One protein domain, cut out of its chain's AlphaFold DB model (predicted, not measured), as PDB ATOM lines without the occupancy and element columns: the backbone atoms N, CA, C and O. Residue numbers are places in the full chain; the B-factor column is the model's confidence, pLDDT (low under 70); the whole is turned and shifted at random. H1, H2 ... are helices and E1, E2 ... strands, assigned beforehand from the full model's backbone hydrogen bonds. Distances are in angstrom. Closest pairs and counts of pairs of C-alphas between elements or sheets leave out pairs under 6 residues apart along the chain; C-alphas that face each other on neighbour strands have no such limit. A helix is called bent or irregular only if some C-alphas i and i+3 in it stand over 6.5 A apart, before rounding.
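AT A GLANCE: This is residues 3 to 47 of the 54 residues of an uncharacterized protein of candidate division KSB1 bacterium (UniProt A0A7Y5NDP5). A pair of short parallel strands, E1 and E2, makes a small head together with the short helix H1, which lies on the path between them, and a second helix, H2, is held well away from this head at the far end of the stretch of residues 32 to 36. The free end of H2, residues 40 to 46, sticks out at one end of the long axis, and the turn of residues 17 to 22 sticks out from the head. The printed part has 45 residues, with two named strands and two named helices in the order E1, H1, E2, H2; the sheet has the order E1, E2 and is parallel, and the class is mixed, helices and strands. The whole is only just extended, close to loose, with a radius of gyration of the C-alphas of 14.4 A, and the C-alphas span 39 by 22 by 15 A.

IN THESE COORDINATES: E2 is residues 25 to 31, 12.5 A from first to last C-alpha. E1 is residues 3 to 6, 7.8 A long, and its C-alpha 3 is at (-10.025, -8.126, -25.410). H1 is residues 12 to 18, 10.2 A long, beginning at C-alpha 12 at (-0.888, -10.569, -27.785). H2 is residues 37 to 47, 14.3 A long, and its C-alpha 47 is at (-15.378, 12.409, -43.514). H2 is irregular, but only just: C-alphas 44 and 47 are 6.7 A apart.

HOW THE PARTS SIT: E1 and E2 are parallel neighbours, with 24 degrees between their N-to-C directions. C-alphas 3 and 25 face each other at 4.8 A, and C-alphas 4 and 29 face each other at 5.2 A. N 26 and O 3 are within hydrogen-bond range at 2.9 A, and so are N 6 and O 30 at 2.9 A. E1, H1 and E2 form a strand-helix-strand unit, two parallel neighbour strands with a helix between them along the chain, and its crossover is right-handed. H2 is apart from E1, and it is also apart from H1. Each O i to N i+4 pair of H1 is within hydrogen-bond range, against 6 of 7 in H2.

THE WHOLE: The outline is elongated, and the two C-alphas farthest apart, those of Glu 22 and Glu 45, are 39.7 A from each other. Residues 17 to 22 stand free, as do residues 40 to 46, which belong to H2; without them the body has 32 residues and spans 33 by 18 by 17 A. The links E1 to H1 and E2 to H2 are tight, H1 to E2 is short, and no link is long. The printed part has no cut. The mean pLDDT of the printed part is 95.9, and no printed residue is under 70.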
ATOM      1  N   LEU A   3     -10.440  -8.379 -24.033       96.25
ATOM      2  CA  LEU A   3     -10.025  -8.126 -25.410       96.25
ATOM      3  C   LEU A   3     -10.699  -9.145 -26.341       96.25
ATOM      4  O   LEU A   3     -10.491 -10.344 -26.161       96.25
ATOM      5  N   THR A   4     -11.491  -8.671 -27.300       97.38
ATOM      6  CA  THR A   4     -12.255  -9.513 -28.243       97.38
ATOM      7  C   THR A   4     -11.616  -9.590 -29.626       97.38
ATOM      8  O   THR A   4     -11.706 -10.620 -30.287       97.38
ATOM      9  N   ASP A   5     -10.905  -8.537 -30.026       97.31
ATOM     10  CA  ASP A   5     -10.350  -8.396 -31.366       97.31
ATOM     11  C   ASP A   5      -8.942  -7.798 -31.301       97.31
ATOM     12  O   ASP A   5      -8.645  -6.949 -30.454       97.31
ATOM     13  N   ILE A   6      -8.079  -8.227 -32.221       96.50
ATOM     14  CA  ILE A   6      -6.744  -7.663 -32.432       96.50
ATOM     15  C   ILE A   6      -6.602  -7.143 -33.857       96.50
ATOM     16  O   ILE A   6      -6.982  -7.805 -34.820       96.50
ATOM     17  N   HIS A   7      -6.014  -5.960 -34.018       96.56
ATOM     18  CA  HIS A   7      -5.701  -5.472 -35.356       96.56
ATOM     19  C   HIS A   7      -4.647  -6.367 -36.033       96.56
ATOM     20  O   HIS A   7      -3.751  -6.884 -35.352       96.56
ATOM     21  N   PRO A   8      -4.719  -6.541 -37.366       95.88
ATOM     22  CA  PRO A   8      -3.745  -7.331 -38.109       95.88
ATOM     23  C   PRO A   8      -2.300  -6.917 -37.801       95.88
ATOM     24  O   PRO A   8      -1.960  -5.737 -37.831       95.88
ATOM     25  N   GLY A   9      -1.441  -7.899 -37.518       94.88
ATOM     26  CA  GLY A   9      -0.019  -7.676 -37.228       94.88
ATOM     27  C   GLY A   9       0.313  -7.325 -35.772       94.88
ATOM     28  O   GLY A   9       1.489  -7.141 -35.461       94.88
ATOM     29  N   VAL A  10      -0.673  -7.263 -34.869       95.69
ATOM     30  CA  VAL A  10      -0.435  -7.047 -33.431       95.69
ATOM     31  C   VAL A  10      -0.338  -8.382 -32.693       95.69
ATOM     32  O   VAL A  10      -1.260  -9.194 -32.722       95.69
ATOM     33  N   GLU A  11       0.763  -8.600 -31.972       93.31
ATOM     34  CA  GLU A  11       0.928  -9.783 -31.123       93.31
ATOM     35  C   GLU A  11       0.285  -9.592 -29.734       93.31
ATOM     36  O   GLU A  11       0.439  -8.529 -29.121       93.31
ATOM     37  N   PRO A  12      -0.340 -10.632 -29.144       91.88
ATOM     38  CA  PRO A  12      -0.888 -10.569 -27.785       91.88
ATOM     39  C   PRO A  12       0.130 -10.163 -26.712       91.88
ATOM     40  O   PRO A  12      -0.234  -9.540 -25.713       91.88
ATOM     41  N   LYS A  13       1.414 -10.497 -26.910       93.12
ATOM     42  CA  LYS A  13       2.499 -10.085 -26.013       93.12
ATOM     43  C   LYS A  13       2.644  -8.563 -25.977       93.12
ATOM     44  O   LYS A  13       2.680  -7.994 -24.891       93.12
ATOM     45  N   THR A  14       2.631  -7.906 -27.137       95.06
ATOM     46  CA  THR A  14       2.701  -6.440 -27.239       95.06
ATOM     47  C   THR A  14       1.577  -5.774 -26.449       95.06
ATOM     48  O   THR A  14       1.808  -4.775 -25.775       95.06
ATOM     49  N   ILE A  15       0.374  -6.348 -26.467       94.75
ATOM     50  CA  ILE A  15      -0.777  -5.826 -25.717       94.75
ATOM     51  C   ILE A  15      -0.536  -5.925 -24.205       94.75
ATOM     52  O   ILE A  15      -0.749  -4.953 -23.485       94.75
ATOM     53  N   ARG A  16      -0.050  -7.075 -23.718       94.06
ATOM     54  CA  ARG A  16       0.263  -7.264 -22.290       94.06
ATOM     55  C   ARG A  16       1.368  -6.323 -21.812       94.06
ATOM     56  O   ARG A  16       1.260  -5.794 -20.714       94.06
ATOM     57  N   ASP A  17       2.380  -6.088 -22.643       95.94
ATOM     58  CA  ASP A  17       3.524  -5.232 -22.302       95.94
ATOM     59  C   ASP A  17       3.141  -3.735 -22.212       95.94
ATOM     60  O   ASP A  17       3.833  -2.966 -21.550       95.94
ATOM     61  N   ASN A  18       2.040  -3.314 -22.851       95.88
ATOM     62  CA  ASN A  18       1.612  -1.908 -22.928       95.88
ATOM     63  C   ASN A  18       0.385  -1.567 -22.064       95.88
ATOM     64  O   ASN A  18      -0.048  -0.415 -22.043       95.88
ATOM     65  N   ILE A  19      -0.190  -2.536 -21.348       95.38
ATOM     66  CA  ILE A  19      -1.367  -2.324 -20.499       95.38
ATOM     67  C   ILE A  19      -0.972  -2.476 -19.029       95.38
ATOM     68  O   ILE A  19      -0.422  -3.490 -18.616       95.38
ATOM     69  N   GLY A  20      -1.289  -1.467 -18.213       95.50
ATOM     70  CA  GLY A  20      -0.916  -1.410 -16.790       95.50
ATOM     71  C   GLY A  20      -1.691  -2.360 -15.865       95.50
ATOM     72  O   GLY A  20      -1.594  -2.240 -14.646       95.50
ATOM     73  N   TRP A  21      -2.491  -3.269 -16.417       94.94
ATOM     74  CA  TRP A  21      -3.289  -4.251 -15.686       94.94
ATOM     75  C   TRP A  21      -3.327  -5.583 -16.439       94.94
ATOM     76  O   TRP A  21      -3.006  -5.666 -17.623       94.94
ATOM     77  N   GLU A  22      -3.753  -6.645 -15.756       94.19
ATOM     78  CA  GLU A  22      -3.845  -7.970 -16.366       94.19
ATOM     79  C   GLU A  22      -4.928  -8.019 -17.458       94.19
ATOM     80  O   GLU A  22      -6.119  -7.799 -17.210       94.19
ATOM     81  N   VAL A  23      -4.504  -8.330 -18.684       95.56
ATOM     82  CA  VAL A  23      -5.385  -8.425 -19.852       95.56
ATOM     83  C   VAL A  23      -6.039  -9.804 -19.909       95.56
ATOM     84  O   VAL A  23      -5.358 -10.828 -20.003       95.56
ATOM     85  N   LYS A  24      -7.374  -9.814 -19.911       96.38
ATOM     86  CA  LYS A  24      -8.197 -10.994 -20.202       96.38
ATOM     87  C   LYS A  24      -8.526 -11.019 -21.690       96.38
ATOM     88  O   LYS A  24      -8.941  -9.996 -22.230       96.38
ATOM     89  N   PHE A  25      -8.364 -12.170 -22.324       95.88
ATOM     90  CA  PHE A  25      -8.660 -12.383 -23.741       95.88
ATOM     91  C   PHE A  25      -9.958 -13.180 -23.855       95.88
ATOM     92  O   PHE A  25     -10.229 -14.013 -22.989       95.88
ATOM     93  N   ALA A  26     -10.767 -12.888 -24.870       96.94
ATOM     94  CA  ALA A  26     -11.908 -13.722 -25.218       96.94
ATOM     95  C   ALA A  26     -11.423 -15.107 -25.676       96.94
ATOM     96  O   ALA A  26     -10.337 -15.219 -26.249       96.94
ATOM     97  N   ASP A  27     -12.226 -16.144 -25.431       96.31
ATOM     98  CA  ASP A  27     -11.912 -17.506 -25.887       96.31
ATOM     99  C   ASP A  27     -11.886 -17.588 -27.422       96.31
ATOM    100  O   ASP A  27     -11.068 -18.308 -27.992       96.31
ATOM    101  N   ASP A  28     -12.745 -16.803 -28.078       95.75
ATOM    102  CA  ASP A  28     -12.791 -16.626 -29.528       95.75
ATOM    103  C   ASP A  28     -12.223 -15.246 -29.892       95.75
ATOM    104  O   ASP A  28     -12.947 -14.277 -30.112       95.75
ATOM    105  N   LEU A  29     -10.898 -15.118 -29.806       94.94
ATOM    106  CA  LEU A  29     -10.201 -13.880 -30.146       94.94
ATOM    107  C   LEU A  29     -10.077 -13.756 -31.669       94.94
ATOM    108  O   LEU A  29      -9.413 -14.576 -32.309       94.94
ATOM    109  N   HIS A  30     -10.639 -12.692 -32.234       96.31
ATOM    110  CA  HIS A  30     -10.637 -12.465 -33.677       96.31
ATOM    111  C   HIS A  30      -9.590 -11.445 -34.124       96.31
ATOM    112  O   HIS A  30      -9.031 -10.683 -33.332       96.31
ATOM    113  N   VAL A  31      -9.320 -11.428 -35.429       96.50
ATOM    114  CA  VAL A  31      -8.558 -10.357 -36.072       96.50
ATOM    115  C   VAL A  31      -9.550  -9.367 -36.668       96.50
ATOM    116  O   VAL A  31     -10.460  -9.783 -37.378       96.50
ATOM    117  N   THR A  32      -9.362  -8.071 -36.412       97.19
ATOM    118  CA  THR A  32     -10.225  -7.027 -36.975       97.19
ATOM    119  C   THR A  32     -10.232  -7.107 -38.499       97.19
ATOM    120  O   THR A  32      -9.171  -7.076 -39.131       97.19
ATOM    121  N   GLU A  33     -11.426  -7.182 -39.080       96.44
ATOM    122  CA  GLU A  33     -11.596  -7.216 -40.528       96.44
ATOM    123  C   GLU A  33     -11.109  -5.908 -41.175       96.44
ATOM    124  O   GLU A  33     -11.256  -4.824 -40.596       96.44
ATOM    125  N   PRO A  34     -10.498  -5.977 -42.371       95.44
ATOM    126  CA  PRO A  34     -10.137  -4.774 -43.100       95.44
ATOM    127  C   PRO A  34     -11.402  -4.004 -43.522       95.44
ATOM    128  O   PRO A  34     -12.387  -4.635 -43.909       95.44
ATOM    129  N   PRO A  35     -11.370  -2.659 -43.531       95.56
ATOM    130  CA  PRO A  35     -12.497  -1.868 -44.011       95.56
ATOM    131  C   PRO A  35     -12.815  -2.165 -45.479       95.56
ATOM    132  O   PRO A  35     -11.922  -2.420 -46.295       95.56
ATOM    133  N   SER A  36     -14.091  -2.067 -45.831       97.62
ATOM    134  CA  SER A  36     -14.557  -2.168 -47.209       97.62
ATOM    135  C   SER A  36     -14.074  -0.991 -48.068       97.62
ATOM    136  O   SER A  36     -13.689   0.075 -47.579       97.62
ATOM    137  N   LEU A  37     -14.126  -1.159 -49.394       97.75
ATOM    138  CA  LEU A  37     -13.770  -0.089 -50.334       97.75
ATOM    139  C   LEU A  37     -14.668   1.147 -50.186       97.75
ATOM    140  O   LEU A  37     -14.191   2.267 -50.360       97.75
ATOM    141  N   GLU A  38     -15.946   0.950 -49.863       97.81
ATOM    142  CA  GLU A  38     -16.897   2.043 -49.660       97.81
ATOM    143  C   GLU A  38     -16.572   2.835 -48.390       97.81
ATOM    144  O   GLU A  38     -16.494   4.062 -48.444       97.81
ATOM    145  N   GLU A  39     -16.286   2.149 -47.281       97.25
ATOM    146  CA  GLU A  39     -15.869   2.791 -46.029       97.25
ATOM    147  C   GLU A  39     -14.563   3.567 -46.211       97.25
ATOM    148  O   GLU A  39     -14.452   4.714 -45.777       97.25
ATOM    149  N   LEU A  40     -13.586   2.992 -46.923       96.38
ATOM    150  CA  LEU A  40     -12.337   3.685 -47.238       96.38
ATOM    151  C   LEU A  40     -12.567   4.943 -48.081       96.38
ATOM    152  O   LEU A  40     -11.908   5.956 -47.837       96.38
ATOM    153  N   ARG A  41     -13.474   4.892 -49.065       96.94
ATOM    154  CA  ARG A  41     -13.826   6.055 -49.891       96.94
ATOM    155  C   ARG A  41     -14.471   7.143 -49.037       96.94
ATOM    156  O   ARG A  41     -14.015   8.282 -49.064       96.94
ATOM    157  N   LEU A  42     -15.475   6.776 -48.240       97.25
ATOM    158  CA  LEU A  42     -16.199   7.696 -47.365       97.25
ATOM    159  C   LEU A  42     -15.246   8.413 -46.398       97.25
ATOM    160  O   LEU A  42     -15.295   9.635 -46.273       97.25
ATOM    161  N   ILE A  43     -14.330   7.675 -45.762       96.25
ATOM    162  CA  ILE A  43     -13.352   8.264 -44.838       96.25
ATOM    163  C   ILE A  43     -12.401   9.213 -45.575       96.25
ATOM    164  O   ILE A  43     -12.183  10.326 -45.116       96.25
ATOM    165  N   ARG A  44     -11.846   8.806 -46.721       95.88
ATOM    166  CA  ARG A  44     -10.796   9.574 -47.417       95.88
ATOM    167  C   ARG A  44     -11.303  10.782 -48.197       95.88
ATOM    168  O   ARG A  44     -10.515  11.686 -48.454       95.88
ATOM    169  N   GLU A  45     -12.556  10.765 -48.635       96.62
ATOM    170  CA  GLU A  45     -13.103  11.787 -49.535       96.62
ATOM    171  C   GLU A  45     -14.138  12.687 -48.854       96.62
ATOM    172  O   GLU A  45     -14.246  13.855 -49.224       96.62
ATOM    173  N   GLU A  46     -14.881  12.179 -47.866       96.88
ATOM    174  CA  GLU A  46     -16.029  12.891 -47.286       96.88
ATOM    175  C   GLU A  46     -15.849  13.210 -45.797       96.88
ATOM    176  O   GLU A  46     -16.072  14.352 -45.394       96.88
ATOM    177  N   LEU A  47     -15.439  12.238 -44.974       96.50
ATOM    178  CA  LEU A  47     -15.378  12.409 -43.514       96.50
ATOM    179  C   LEU A  47     -14.053  12.999 -43.024       96.50
ATOM    180  O   LEU A  47     -14.059  13.889 -42.176       96.50
TER     181      LEU A  47